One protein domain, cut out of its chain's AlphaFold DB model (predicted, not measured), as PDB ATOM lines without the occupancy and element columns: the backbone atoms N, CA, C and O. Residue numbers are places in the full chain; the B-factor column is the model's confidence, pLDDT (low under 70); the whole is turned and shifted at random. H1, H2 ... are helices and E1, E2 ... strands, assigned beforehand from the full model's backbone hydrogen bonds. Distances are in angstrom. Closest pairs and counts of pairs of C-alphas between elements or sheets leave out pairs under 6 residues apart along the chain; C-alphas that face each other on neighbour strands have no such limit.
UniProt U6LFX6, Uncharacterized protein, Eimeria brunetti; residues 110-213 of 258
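Overview. This is residues 110 to 213 of the 258 residues of an uncharacterized protein of Eimeria brunetti (UniProt U6LFX6). What is the main picture? A two-stranded hairpin, E1 and E2, lies in the middle, with H2 near E2 and the short H3 by one end of the hairpin, while the long helix H1 sticks out as an arm and H4 stands free beyond a long unnamed stretch. What makes it up? The printed part has 104 residues with four named helices and two named strands, in the order H1 H2 H3 E1 E2 H4; the sheet E1 - E2 is antiparallel and the class is mixed, helices and strands. How spread is it? It is extended, with a radius of gyration of the C-alphas of 20.5 A, and only just flat, spanning 67 by 42 by 23 A.

Arrangement. How do the strands pair? E1, residues 163 to 173, and E2, residues 176 to 184, form an antiparallel hairpin, with 162 degrees between their directions. N 171 and O 178, 3.0 A apart, and N 180 and O 169, 2.7 A apart, are within hydrogen-bond range. E1 bends by 68 degrees at residue 166. What lies around them? H2, residues 139 to 150, is near E2, with 5 pairs of C-alphas within 10 A. With its residues 148 to 149 alone, H2 only just touches H3, residues 152 to 158, and only at the corner by their link: 3 pairs of C-alphas are within 8 A, the closest those of Ile 148 and Val 154 at 6.6 A, and the lines are about perpendicular at 90 degrees. What stays apart, and how are the helix backbones? H1, residues 110 to 136, is apart from H2, H3, E1, E2 and H4, residues 203 to 213. Every O i to N i+4 pair is within hydrogen-bond range in H2, H3 and H4, and 22 of 23 are in H1.

Along the chain. Where do the first and last elements lie? H1 begins at C-alpha 110 (119.459, -6.762, 14.643), and H4 ends at C-alpha 213 (68.735, 5.670, 39.658). How long are the elements? From first to last C-alpha, H1 measures 37.9 A, E1 27.7 A, E2 25.6 A, H2 16.2 A, H4 15.3 A and H3 9.9 A.

Size, cuts and confidence. How large is it, and is it cut? The C-alphas of Leu 110 and Glu 204, the two farthest apart, are 69.1 A from each other, and the printed part has no cut. Which link is long? E2 to H4 is a long link of 18 residues. Where is confidence low? The mean pLDDT of the printed part is 73.6, and 40 residues are under 70, among them residues 132 to 141 and 184 to 199.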
ATOM      1  N   LEU A 110     120.239  -7.993  14.469       65.38
ATOM      2  CA  LEU A 110     119.459  -6.762  14.643       65.38
ATOM      3  C   LEU A 110     117.945  -6.977  14.797       65.38
ATOM      4  O   LEU A 110     117.294  -6.195  15.488       65.38
ATOM      5  N   ARG A 111     117.364  -8.029  14.205       68.19
ATOM      6  CA  ARG A 111     115.911  -8.272  14.311       68.19
ATOM      7  C   ARG A 111     115.484  -8.738  15.707       68.19
ATOM      8  O   ARG A 111     114.385  -8.403  16.140       68.19
ATOM      9  N   GLY A 112     116.364  -9.432  16.431       79.19
ATOM     10  CA  GLY A 112     116.104  -9.873  17.805       79.19
ATOM     11  C   GLY A 112     115.955  -8.707  18.785       79.19
ATOM     12  O   GLY A 112     115.026  -8.695  19.592       79.19
ATOM     13  N   TYR A 113     116.800  -7.679  18.664       80.75
ATOM     14  CA  TYR A 113     116.732  -6.496  19.528       80.75
ATOM     15  C   TYR A 113     115.452  -5.681  19.326       80.75
ATOM     16  O   TYR A 113     114.916  -5.138  20.287       80.75
ATOM     17  N   LEU A 114     114.922  -5.627  18.101       81.56
ATOM     18  CA  LEU A 114     113.704  -4.869  17.812       81.56
ATOM     19  C   LEU A 114     112.456  -5.547  18.401       81.56
ATOM     20  O   LEU A 114     111.611  -4.870  18.984       81.56
ATOM     21  N   LEU A 115     112.378  -6.882  18.337       82.56
ATOM     22  CA  LEU A 115     111.318  -7.646  19.009       82.56
ATOM     23  C   LEU A 115     111.433  -7.561  20.536       82.56
ATOM     24  O   LEU A 115     110.418  -7.407  21.214       82.56
ATOM     25  N   PHE A 116     112.655  -7.586  21.076       84.75
ATOM     26  CA  PHE A 116     112.885  -7.414  22.510       84.75
ATOM     27  C   PHE A 116     112.478  -6.015  22.999       84.75
ATOM     28  O   PHE A 116     111.763  -5.903  23.992       84.75
ATOM     29  N   CYS A 117     112.846  -4.949  22.278       85.69
ATOM     30  CA  CYS A 117     112.425  -3.583  22.604       85.69
ATOM     31  C   CYS A 117     110.906  -3.393  22.492       85.69
ATOM     32  O   CYS A 117     110.320  -2.728  23.341       85.69
ATOM     33  N   CYS A 118     110.255  -3.992  21.490       81.50
ATOM     34  CA  CYS A 118     108.798  -3.926  21.348       81.50
ATOM     35  C   CYS A 118     108.083  -4.648  22.507       81.50
ATOM     36  O   CYS A 118     107.153  -4.105  23.104       81.50
ATOM     37  N   GLY A 119     108.578  -5.828  22.899       85.94
ATOM     38  CA  GLY A 119     108.085  -6.546  24.075       85.94
ATOM     39  C   GLY A 119     108.292  -5.760  25.373       85.94
ATOM     40  O   GLY A 119     107.369  -5.637  26.175       85.94
ATOM     41  N   ALA A 120     109.469  -5.158  25.560       84.69
ATOM     42  CA  ALA A 120     109.760  -4.329  26.728       84.69
ATOM     43  C   ALA A 120     108.873  -3.074  26.785       84.69
ATOM     44  O   ALA A 120     108.369  -2.739  27.854       84.69
ATOM     45  N   ALA A 121     108.618  -2.418  25.649       80.94
ATOM     46  CA  ALA A 121     107.734  -1.255  25.580       80.94
ATOM     47  C   ALA A 121     106.277  -1.607  25.924       80.94
ATOM     48  O   ALA A 121     105.624  -0.843  26.631       80.94
ATOM     49  N   LEU A 122     105.780  -2.776  25.501       79.62
ATOM     50  CA  LEU A 122     104.445  -3.253  25.883       79.62
ATOM     51  C   LEU A 122     104.352  -3.608  27.371       79.62
ATOM     52  O   LEU A 122     103.341  -3.312  28.001       79.62
ATOM     53  N   ILE A 123     105.401  -4.193  27.953       82.56
ATOM     54  CA  ILE A 123     105.434  -4.512  29.386       82.56
ATOM     55  C   ILE A 123     105.505  -3.226  30.217       82.56
ATOM     56  O   ILE A 123     104.720  -3.063  31.147       82.56
ATOM     57  N   VAL A 124     106.393  -2.291  29.869       80.19
ATOM     58  CA  VAL A 124     106.560  -1.023  30.598       80.19
ATOM     59  C   VAL A 124     105.347  -0.107  30.408       80.19
ATOM     60  O   VAL A 124     104.880   0.482  31.379       80.19
ATOM     61  N   GLY A 125     104.788  -0.028  29.197       77.62
ATOM     62  CA  GLY A 125     103.584   0.759  28.913       77.62
ATOM     63  C   GLY A 125     102.312   0.150  29.511       77.62
ATOM     64  O   GLY A 125     101.507   0.867  30.098       77.62
ATOM     65  N   GLY A 126     102.152  -1.173  29.426       77.50
ATOM     66  CA  GLY A 126     100.981  -1.885  29.941       77.50
ATOM     67  C   GLY A 126     100.941  -1.954  31.468       77.50
ATOM     68  O   GLY A 126      99.924  -1.623  32.074       77.50
ATOM     69  N   LEU A 127     102.051  -2.324  32.117       73.31
ATOM     70  CA  LEU A 127     102.119  -2.317  33.583       73.31
ATOM     71  C   LEU A 127     102.150  -0.895  34.132       73.31
ATOM     72  O   LEU A 127     101.509  -0.645  35.146       73.31
ATOM     73  N   GLY A 128     102.845   0.030  33.462       72.56
ATOM     74  CA  GLY A 128     102.918   1.432  33.863       72.56
ATOM     75  C   GLY A 128     101.553   2.113  33.853       72.56
ATOM     76  O   GLY A 128     101.207   2.759  34.834       72.56
ATOM     77  N   GLY A 129     100.740   1.907  32.809       69.50
ATOM     78  CA  GLY A 129      99.382   2.458  32.735       69.50
ATOM     79  C   GLY A 129      98.443   1.896  33.804       69.50
ATOM     80  O   GLY A 129      97.712   2.649  34.446       69.50
ATOM     81  N   CYS A 130      98.509   0.588  34.069       64.12
ATOM     82  CA  CYS A 130      97.730  -0.033  35.142       64.12
ATOM     83  C   CYS A 130      98.181   0.438  36.532       64.12
ATOM     84  O   CYS A 130      97.332   0.710  37.377       64.12
ATOM     85  N   LEU A 131      99.493   0.569  36.772       72.00
ATOM     86  CA  LEU A 131     100.019   1.110  38.029       72.00
ATOM     87  C   LEU A 131      99.652   2.584  38.207       72.00
ATOM     88  O   LEU A 131      99.373   3.000  39.324       72.00
ATOM     89  N   TRP A 132      99.641   3.357  37.122       68.56
ATOM     90  CA  TRP A 132      99.288   4.771  37.144       68.56
ATOM     91  C   TRP A 132      97.817   4.963  37.522       68.56
ATOM     92  O   TRP A 132      97.532   5.700  38.455       68.56
ATOM     93  N   LEU A 133      96.888   4.191  36.946       64.88
ATOM     94  CA  LEU A 133      95.482   4.187  37.389       64.88
ATOM     95  C   LEU A 133      95.312   3.726  38.849       64.88
ATOM     96  O   LEU A 133      94.405   4.179  39.544       64.88
ATOM     97  N   LEU A 134      96.198   2.850  39.328       63.91
ATOM     98  CA  LEU A 134      96.258   2.397  40.722       63.91
ATOM     99  C   LEU A 134      96.787   3.464  41.694       63.91
ATOM    100  O   LEU A 134      96.429   3.434  42.872       63.91
ATOM    101  N   LEU A 135      97.654   4.363  41.222       64.25
ATOM    102  CA  LEU A 135      98.332   5.383  42.027       64.25
ATOM    103  C   LEU A 135      97.622   6.740  41.988       64.25
ATOM    104  O   LEU A 135      97.604   7.426  43.005       64.25
ATOM    105  N   GLU A 136      97.024   7.114  40.855       63.94
ATOM    106  CA  GLU A 136      96.401   8.430  40.657       63.94
ATOM    107  C   GLU A 136      95.010   8.524  41.317       63.94
ATOM    108  O   GLU A 136      94.573   9.609  41.691       63.94
ATOM    109  N   ALA A 137      94.315   7.392  41.510       58.75
ATOM    110  CA  ALA A 137      92.979   7.352  42.111       58.75
ATOM    111  C   ALA A 137      92.861   6.288  43.225       58.75
ATOM    112  O   ALA A 137      92.130   5.304  43.079       58.75
ATOM    113  N   PRO A 138      93.542   6.460  44.375       62.19
ATOM    114  CA  PRO A 138      93.386   5.566  45.524       62.19
ATOM    115  C   PRO A 138      92.024   5.722  46.225       62.19
ATOM    116  O   PRO A 138      91.629   4.844  47.001       62.19
ATOM    117  N   GLU A 139      91.299   6.810  45.949       68.56
ATOM    118  CA  GLU A 139      90.072   7.205  46.645       68.56
ATOM    119  C   GLU A 139      88.976   6.130  46.705       68.56
ATOM    120  O   GLU A 139      88.536   5.824  47.813       68.56
ATOM    121  N   PRO A 140      88.541   5.477  45.607       69.19
ATOM    122  CA  PRO A 140      87.449   4.504  45.686       69.19
ATOM    123  C   PRO A 140      87.805   3.297  46.563       69.19
ATOM    124  O   PRO A 140      86.954   2.744  47.259       69.19
ATOM    125  N   LEU A 141      89.082   2.910  46.578       68.94
ATOM    126  CA  LEU A 141      89.576   1.790  47.373       68.94
ATOM    127  C   LEU A 141      89.740   2.159  48.844       68.94
ATOM    128  O   LEU A 141      89.424   1.346  49.712       68.94
ATOM    129  N   GLN A 142      90.244   3.361  49.130       78.69
ATOM    130  CA  GLN A 142      90.328   3.872  50.496       78.69
ATOM    131  C   GLN A 142      88.942   4.054  51.100       78.69
ATOM    132  O   GLN A 142      88.724   3.600  52.215       78.69
ATOM    133  N   VAL A 143      87.986   4.604  50.348       79.88
ATOM    134  CA  VAL A 143      86.602   4.767  50.806       79.88
ATOM    135  C   VAL A 143      85.949   3.409  51.075       79.88
ATOM    136  O   VAL A 143      85.369   3.212  52.143       79.88
ATOM    137  N   ALA A 144      86.087   2.438  50.165       79.00
ATOM    138  CA  ALA A 144      85.563   1.087  50.383       79.00
ATOM    139  C   ALA A 144      86.207   0.403  51.602       79.00
ATOM    140  O   ALA A 144      85.522  -0.258  52.385       79.00
ATOM    141  N   TRP A 145      87.516   0.585  51.790       82.50
ATOM    142  CA  TRP A 145      88.242   0.048  52.937       82.50
ATOM    143  C   TRP A 145      87.799   0.680  54.261       82.50
ATOM    144  O   TRP A 145      87.578  -0.027  55.244       82.50
ATOM    145  N   ASP A 146      87.606   1.995  54.270       85.12
ATOM    146  CA  ASP A 146      87.123   2.748  55.424       85.12
ATOM    147  C   ASP A 146      85.727   2.296  55.858       85.12
ATOM    148  O   ASP A 146      85.464   2.158  57.053       85.12
ATOM    149  N   ILE A 147      84.835   2.033  54.899       84.69
ATOM    150  CA  ILE A 147      83.490   1.509  55.174       84.69
ATOM    151  C   ILE A 147      83.584   0.132  55.842       84.69
ATOM    152  O   ILE A 147      82.902  -0.121  56.833       84.69
ATOM    153  N   ILE A 148      84.470  -0.736  55.348       83.44
ATOM    154  CA  ILE A 148      84.680  -2.084  55.893       83.44
ATOM    155  C   ILE A 148      85.247  -2.039  57.317       83.44
ATOM    156  O   ILE A 148      84.823  -2.825  58.162       83.44
ATOM    157  N   GLN A 149      86.181  -1.127  57.603       84.50
ATOM    158  CA  GLN A 149      86.737  -0.971  58.951       84.50
ATOM    159  C   GLN A 149      85.734  -0.380  59.946       84.50
ATOM    160  O   GLN A 149      85.773  -0.725  61.127       84.50
ATOM    161  N   LYS A 150      84.847   0.508  59.485       88.38
ATOM    162  CA  LYS A 150      83.835   1.153  60.331       88.38
ATOM    163  C   LYS A 150      82.628   0.255  60.610       88.38
ATOM    164  O   LYS A 150      81.902   0.536  61.560       88.38
ATOM    165  N   ASP A 151      82.407  -0.810  59.836       85.50
ATOM    166  CA  ASP A 151      81.288  -1.729  60.061       85.50
ATOM    167  C   ASP A 151      81.594  -2.728  61.204       85.50
ATOM    168  O   ASP A 151      82.395  -3.660  61.032       85.50
ATOM    169  N   PRO A 152      80.924  -2.612  62.371       85.50
ATOM    170  CA  PRO A 152      81.171  -3.490  63.512       85.50
ATOM    171  C   PRO A 152      80.825  -4.954  63.220       85.50
ATOM    172  O   PRO A 152      81.382  -5.852  63.853       85.50
ATOM    173  N   ARG A 153      79.931  -5.229  62.260       84.62
ATOM    174  CA  ARG A 153      79.551  -6.599  61.884       84.62
ATOM    175  C   ARG A 153      80.699  -7.299  61.177       84.62
ATOM    176  O   ARG A 153      80.964  -8.469  61.445       84.62
ATOM    177  N   VAL A 154      81.395  -6.571  60.308       81.44
ATOM    178  CA  VAL A 154      82.532  -7.092  59.549       81.44
ATOM    179  C   VAL A 154      83.721  -7.324  60.480       81.44
ATOM    180  O   VAL A 154      84.316  -8.402  60.459       81.44
ATOM    181  N   VAL A 155      83.992  -6.383  61.386       83.06
ATOM    182  CA  VAL A 155      85.034  -6.527  62.415       83.06
ATOM    183  C   VAL A 155      84.749  -7.713  63.348       83.06
ATOM    184  O   VAL A 155      85.647  -8.512  63.633       83.06
ATOM    185  N   ALA A 156      83.495  -7.890  63.781       82.31
ATOM    186  CA  ALA A 156      83.088  -9.022  64.616       82.31
ATOM    187  C   ALA A 156      83.185 -10.370  63.878       82.31
ATOM    188  O   ALA A 156      83.609 -11.367  64.470       82.31
ATOM    189  N   ALA A 157      82.828 -10.407  62.590       79.38
ATOM    190  CA  ALA A 157      82.936 -11.603  61.756       79.38
ATOM    191  C   ALA A 157      84.397 -12.024  61.532       79.38
ATOM    192  O   ALA A 157      84.704 -13.216  61.568       79.38
ATOM    193  N   LEU A 158      85.296 -11.051  61.356       76.56
ATOM    194  CA  LEU A 158      86.716 -11.274  61.058       76.56
ATOM    195  C   LEU A 158      87.586 -11.495  62.304       76.56
ATOM    196  O   LEU A 158      88.763 -11.830  62.182       76.56
ATOM    197  N   GLY A 159      87.013 -11.378  63.504       82.38
ATOM    198  CA  GLY A 159      87.718 -11.663  64.753       82.38
ATOM    199  C   GLY A 159      88.597 -10.515  65.252       82.38
ATOM    200  O   GLY A 159      89.574 -10.772  65.953       82.38
ATOM    201  N   GLY A 160      88.238  -9.270  64.927       78.50
ATOM    202  CA  GLY A 160      88.822  -8.058  65.505       78.50
ATOM    203  C   GLY A 160      89.823  -7.342  64.602       78.50
ATOM    204  O   GLY A 160      89.675  -6.145  64.383       78.50
ATOM    205  N   GLU A 161      90.813  -8.040  64.047       78.88
ATOM    206  CA  GLU A 161      91.846  -7.398  63.223       78.88
ATOM    207  C   GLU A 161      91.654  -7.724  61.739       78.88
ATOM    208  O   GLU A 161      91.812  -8.865  61.303       78.88
ATOM    209  N   VAL A 162      91.316  -6.703  60.951       74.88
ATOM    210  CA  VAL A 162      91.117  -6.822  59.504       74.88
ATOM    211  C   VAL A 162      92.384  -6.358  58.792       74.88
ATOM    212  O   VAL A 162      92.653  -5.160  58.704       74.88
ATOM    213  N   LYS A 163      93.183  -7.303  58.281       78.19
ATOM    214  CA  LYS A 163      94.373  -6.988  57.474       78.19
ATOM    215  C   LYS A 163      94.015  -6.908  55.996       78.19
ATOM    216  O   LYS A 163      93.348  -7.788  55.454       78.19
ATOM    217  N   ARG A 164      94.482  -5.843  55.341       69.62
ATOM    218  CA  ARG A 164      94.334  -5.656  53.896       69.62
ATOM    219  C   ARG A 164      95.339  -6.550  53.179       69.62
ATOM    220  O   ARG A 164      96.542  -6.322  53.290       69.62
ATOM    221  N   ASN A 165      94.862  -7.537  52.429       70.81
ATOM    222  CA  ASN A 165      95.727  -8.205  51.463       70.81
ATOM    223  C   ASN A 165      95.931  -7.309  50.245       70.81
ATOM    224  O   ASN A 165      95.041  -6.561  49.846       70.81
ATOM    225  N   TRP A 166      97.108  -7.417  49.636       58.03
ATOM    226  CA  TRP A 166      97.482  -6.663  48.434       58.03
ATOM    227  C   TRP A 166      96.767  -7.131  47.161       58.03
ATOM    228  O   TRP A 166      96.890  -6.512  46.109       58.03
ATOM    229  N   TRP A 167      96.000  -8.214  47.253       55.16
ATOM    230  CA  TRP A 167      95.212  -8.748  46.158       55.16
ATOM    231  C   TRP A 167      93.795  -8.172  46.210       55.16
ATOM    232  O   TRP A 167      93.081  -8.294  47.207       55.16
ATOM    233  N   TRP A 168      93.373  -7.593  45.097       62.06
ATOM    234  CA  TRP A 168      91.997  -7.225  44.815       62.06
ATOM    235  C   TRP A 168      91.721  -7.662  43.380       62.06
ATOM    236  O   TRP A 168      92.560  -7.496  42.498       62.06
ATOM    237  N   GLY A 169      90.583  -8.310  43.175       70.56
ATOM    238  CA  GLY A 169      90.110  -8.693  41.851       70.56
ATOM    239  C   GLY A 169      88.734  -8.089  41.662       70.56
ATOM    240  O   GLY A 169      87.936  -8.089  42.590       70.56
ATOM    241  N   GLY A 170      88.435  -7.547  40.498       73.94
ATOM    242  CA  GLY A 170      87.148  -6.918  40.255       73.94
ATOM    243  C   GLY A 170      86.947  -6.658  38.779       73.94
ATOM    244  O   GLY A 170      87.909  -6.657  38.017       73.94
ATOM    245  N   PHE A 171      85.696  -6.457  38.395       68.25
ATOM    246  CA  PHE A 171      85.329  -6.106  37.031       68.25
ATOM    247  C   PHE A 171      84.582  -4.780  37.066       68.25
ATOM    248  O   PHE A 171      83.727  -4.560  37.928       68.25
ATOM    249  N   VAL A 172      84.946  -3.901  36.138       67.56
ATOM    250  CA  VAL A 172      84.266  -2.632  35.901       67.56
ATOM    251  C   VAL A 172      83.528  -2.782  34.578       67.56
ATOM    252  O   VAL A 172      84.150  -2.986  33.540       67.56
ATOM    253  N   HIS A 173      82.205  -2.724  34.634       81.88
ATOM    254  CA  HIS A 173      81.328  -2.607  33.477       81.88
ATOM    255  C   HIS A 173      80.757  -1.188  33.420       81.88
ATOM    256  O   HIS A 173      80.733  -0.481  34.425       81.88
ATOM    257  N   GLU A 174      80.243  -0.788  32.256       79.62
ATOM    258  CA  GLU A 174      79.712   0.564  32.012       79.62
ATOM    259  C   GLU A 174      78.583   0.986  32.976       79.62
ATOM    260  O   GLU A 174      78.333   2.177  33.134       79.62
ATOM    261  N   GLY A 175      77.932   0.037  33.663       78.81
ATOM    262  CA  GLY A 175      76.879   0.308  34.649       78.81
ATOM    263  C   GLY A 175      77.066  -0.329  36.032       78.81
ATOM    264  O   GLY A 175      76.195  -0.156  36.881       78.81
ATOM    265  N   ASP A 176      78.146  -1.079  36.280       66.69
ATOM    266  CA  ASP A 176      78.398  -1.723  37.581       66.69
ATOM    267  C   ASP A 176      79.904  -1.923  37.797       66.69
ATOM    268  O   ASP A 176      80.612  -2.421  36.921       66.69
ATOM    269  N   ALA A 177      80.393  -1.569  38.982       65.31
ATOM    270  CA  ALA A 177      81.765  -1.820  39.396       65.31
ATOM    271  C   ALA A 177      81.750  -2.768  40.594       65.31
ATOM    272  O   ALA A 177      81.333  -2.409  41.697       65.31
ATOM    273  N   ARG A 178      82.244  -3.993  40.389       73.00
ATOM    274  CA  ARG A 178      82.326  -5.005  41.446       73.00
ATOM    275  C   ARG A 178      83.763  -5.221  41.858       73.00
ATOM    276  O   ARG A 178      84.570  -5.719  41.078       73.00
ATOM    277  N   ILE A 179      84.056  -4.914  43.116       71.06
ATOM    278  CA  ILE A 179      85.371  -5.130  43.717       71.06
ATOM    279  C   ILE A 179      85.276  -6.311  44.686       71.06
ATOM    280  O   ILE A 179      84.519  -6.284  45.654       71.06
ATOM    281  N   LYS A 180      86.061  -7.360  44.437       77.25
ATOM    282  CA  LYS A 180      86.245  -8.500  45.337       77.25
ATOM    283  C   LYS A 180      87.525  -8.288  46.141       77.25
ATOM    284  O   LYS A 180      88.640  -8.427  45.635       77.25
ATOM    285  N   LEU A 181      87.350  -7.973  47.418       69.44
ATOM    286  CA  LEU A 181      88.439  -7.836  48.380       69.44
ATOM    287  C   LEU A 181      88.667  -9.185  49.070       69.44
ATOM    288  O   LEU A 181      87.718  -9.790  49.570       69.44
ATOM    289  N   SER A 182      89.911  -9.678  49.093       69.88
ATOM    290  CA  SER A 182      90.255 -10.833  49.926       69.88
ATOM    291  C   SER A 182      90.652 -10.346  51.318       69.88
ATOM    292  O   SER A 182      91.595  -9.575  51.488       69.88
ATOM    293  N   LEU A 183      89.913 -10.791  52.330       72.19
ATOM    294  CA  LEU A 183      90.194 -10.478  53.728       72.19
ATOM    295  C   LEU A 183      90.794 -11.724  54.381       72.19
ATOM    296  O   LEU A 183      90.207 -12.803  54.302       72.19
ATOM    297  N   THR A 184      91.959 -11.599  55.015       68.69
ATOM    298  CA  THR A 184      92.529 -12.674  55.846       68.69
ATOM    299  C   THR A 184      92.115 -12.438  57.284       68.69
ATOM    300  O   THR A 184      92.537 -11.463  57.903       68.69
ATOM    301  N   ALA A 185      91.319 -13.352  57.828       68.38
ATOM    302  CA  ALA A 185      91.077 -13.424  59.260       68.38
ATOM    303  C   ALA A 185      92.155 -14.302  59.915       68.38
ATOM    304  O   ALA A 185      92.460 -15.396  59.434       68.38
ATOM    305  N   THR A 186      92.711 -13.854  61.039       67.00
ATOM    306  CA  THR A 186      93.675 -14.617  61.859       67.00
ATOM    307  C   THR A 186      93.038 -15.822  62.558       67.00
ATOM    308  O   THR A 186      93.745 -16.740  62.968       67.00
ATOM    309  N   ARG A 187      91.703 -15.867  62.670       61.44
ATOM    310  CA  ARG A 187      90.952 -17.004  63.221       61.44
ATOM    311  C   ARG A 187      90.150 -17.712  62.130       61.44
ATOM    312  O   ARG A 187      89.086 -17.251  61.750       61.44
ATOM    313  N   ASN A 188      90.676 -18.858  61.699       54.31
ATOM    314  CA  ASN A 188      90.032 -19.928  60.929       54.31
ATOM    315  C   ASN A 188      89.118 -19.473  59.755       54.31
ATOM    316  O   ASN A 188      87.929 -19.218  59.962       54.31
ATOM    317  N   PRO A 189      89.627 -19.460  58.505       54.88
ATOM    318  CA  PRO A 189      88.934 -18.892  57.342       54.88
ATOM    319  C   PRO A 189      87.640 -19.622  56.948       54.88
ATOM    320  O   PRO A 189      86.848 -19.077  56.186       54.88
ATOM    321  N   MET A 190      87.397 -20.832  57.467       49.91
ATOM    322  CA  MET A 190      86.180 -21.607  57.191       49.91
ATOM    323  C   MET A 190      85.208 -21.685  58.373       49.91
ATOM    324  O   MET A 190      84.088 -22.155  58.204       49.91
ATOM    325  N   ALA A 191      85.587 -21.218  59.568       51.88
ATOM    326  CA  ALA A 191      84.729 -21.369  60.745       51.88
ATOM    327  C   ALA A 191      83.516 -20.424  60.736       51.88
ATOM    328  O   ALA A 191      82.548 -20.671  61.457       51.88
ATOM    329  N   ARG A 192      83.562 -19.337  59.954       46.59
ATOM    330  CA  ARG A 192      82.509 -18.313  59.889       46.59
ATOM    331  C   ARG A 192      82.498 -17.610  58.532       46.59
ATOM    332  O   ARG A 192      82.738 -16.409  58.453       46.59
ATOM    333  N   ALA A 193      82.202 -18.340  57.456       48.72
ATOM    334  CA  ALA A 193      81.702 -17.686  56.251       48.72
ATOM    335  C   ALA A 193      80.346 -17.052  56.607       48.72
ATOM    336  O   ALA A 193      79.307 -17.705  56.551       48.72
ATOM    337  N   VAL A 194      80.371 -15.803  57.077       47.66
ATOM    338  CA  VAL A 194      79.157 -15.029  57.312       47.66
ATOM    339  C   VAL A 194      78.646 -14.660  55.934       47.66
ATOM    340  O   VAL A 194      79.133 -13.725  55.299       47.66
ATOM    341  N   THR A 195      77.682 -15.431  55.441       48.44
ATOM    342  CA  THR A 195      76.806 -14.960  54.380       48.44
ATOM    343  C   THR A 195      76.092 -13.738  54.934       48.44
ATOM    344  O   THR A 195      75.133 -13.835  55.700       48.44
ATOM    345  N   LEU A 196      76.609 -12.555  54.596       47.22
ATOM    346  CA  LEU A 196      75.846 -11.331  54.728       47.22
ATOM    347  C   LEU A 196      74.688 -11.494  53.750       47.22
ATOM    348  O   LEU A 196      74.843 -11.293  52.551       47.22
ATOM    349  N   PHE A 197      73.551 -11.957  54.257       50.81
ATOM    350  CA  PHE A 197      72.278 -11.728  53.610       50.81
ATOM    351  C   PHE A 197      71.958 -10.272  53.936       50.81
ATOM    352  O   PHE A 197      71.527 -10.010  55.064       50.81
ATOM    353  N   PRO A 198      72.251  -9.301  53.044       61.97
ATOM    354  CA  PRO A 198      71.733  -7.964  53.259       61.97
ATOM    355  C   PRO A 198      70.232  -8.117  53.475       61.97
ATOM    356  O   PRO A 198      69.579  -8.887  52.765       61.97
ATOM    357  N   GLU A 199      69.719  -7.455  54.507       69.06
ATOM    358  CA  GLU A 199      68.291  -7.422  54.773       69.06
ATOM    359  C   GLU A 199      67.611  -7.019  53.466       69.06
ATOM    360  O   GLU A 199      67.862  -5.930  52.940       69.06
ATOM    361  N   GLN A 200      66.876  -7.958  52.861       78.69
ATOM    362  CA  GLN A 200      66.277  -7.713  51.562       78.69
ATOM    363  C   GLN A 200      65.296  -6.567  51.750       78.69
ATOM    364  O   GLN A 200      64.264  -6.721  52.401       78.69
ATOM    365  N   LEU A 201      65.646  -5.404  51.198       85.62
ATOM    366  CA  LEU A 201      64.753  -4.256  51.162       85.62
ATOM    367  C   LEU A 201      63.408  -4.724  50.587       85.62
ATOM    368  O   LEU A 201      63.422  -5.467  49.599       85.62
ATOM    369  N   PRO A 202      62.266  -4.300  51.153       92.88
ATOM    370  CA  PRO A 202      60.960  -4.581  50.574       92.88
ATOM    371  C   PRO A 202      60.952  -4.234  49.082       92.88
ATOM    372  O   PRO A 202      61.592  -3.252  48.678       92.88
ATOM    373  N   ARG A 203      60.246  -5.025  48.264       86.44
ATOM    374  CA  ARG A 203      60.211  -4.849  46.801       86.44
ATOM    375  C   ARG A 203      59.879  -3.410  46.401       86.44
ATOM    376  O   ARG A 203      60.497  -2.891  45.478       86.44
ATOM    377  N   GLU A 204      58.998  -2.743  47.141       92.56
ATOM    378  CA  GLU A 204      58.631  -1.340  46.937       92.56
ATOM    379  C   GLU A 204      59.840  -0.398  47.039       92.56
ATOM    380  O   GLU A 204      60.028   0.458  46.176       92.56
ATOM    381  N   LYS A 205      60.708  -0.576  48.045       88.12
ATOM    382  CA  LYS A 205      61.920   0.247  48.199       88.12
ATOM    383  C   LYS A 205      62.968  -0.066  47.141       88.12
ATOM    384  O   LYS A 205      63.653   0.846  46.684       88.12
ATOM    385  N   GLN A 206      63.105  -1.332  46.748       87.62
ATOM    386  CA  GLN A 206      64.008  -1.704  45.656       87.62
ATOM    387  C   GLN A 206      63.563  -1.050  44.345       87.62
ATOM    388  O   GLN A 206      64.381  -0.439  43.662       87.62
ATOM    389  N   HIS A 207      62.262  -1.100  44.044       86.12
ATOM    390  CA  HIS A 207      61.685  -0.454  42.869       86.12
ATOM    391  C   HIS A 207      61.843   1.072  42.917       86.12
ATOM    392  O   HIS A 207      62.248   1.677  41.930       86.12
ATOM    393  N   GLN A 208      61.621   1.700  44.075       89.50
ATOM    394  CA  GLN A 208      61.813   3.141  44.238       89.50
ATOM    395  C   GLN A 208      63.275   3.565  44.043       89.50
ATOM    396  O   GLN A 208      63.541   4.544  43.347       89.50
ATOM    397  N   ASN A 209      64.229   2.830  44.622       85.62
ATOM    398  CA  ASN A 209      65.656   3.100  44.437       85.62
ATOM    399  C   ASN A 209      66.080   2.904  42.978       85.62
ATOM    400  O   ASN A 209      66.852   3.705  42.458       85.62
ATOM    401  N   PHE A 210      65.534   1.886  42.310       85.06
ATOM    402  CA  PHE A 210      65.757   1.657  40.887       85.06
ATOM    403  C   PHE A 210      65.243   2.834  40.046       85.06
ATOM    404  O   PHE A 210      66.012   3.435  39.304       85.06
ATOM    405  N   MET A 211      63.987   3.250  40.244       82.88
ATOM    406  CA  MET A 211      63.391   4.388  39.529       82.88
ATOM    407  C   MET A 211      64.102   5.720  39.805       82.88
ATOM    408  O   MET A 211      64.095   6.608  38.954       82.88
ATOM    409  N   ARG A 212      64.729   5.862  40.980       80.12
ATOM    410  CA  ARG A 212      65.547   7.028  41.344       80.12
ATOM    411  C   ARG A 212      66.923   7.023  40.668       80.12
ATOM    412  O   ARG A 212      67.472   8.092  40.432       80.12
ATOM    413  N   GLY A 213      67.475   5.842  40.385       76.50
ATOM    414  CA  GLY A 213      68.735   5.670  39.658       76.50
ATOM    415  C   GLY A 213      68.580   5.673  38.134       76.50
ATOM    416  O   GLY A 213      69.563   5.867  37.423       76.50
TER     417      GLY A 213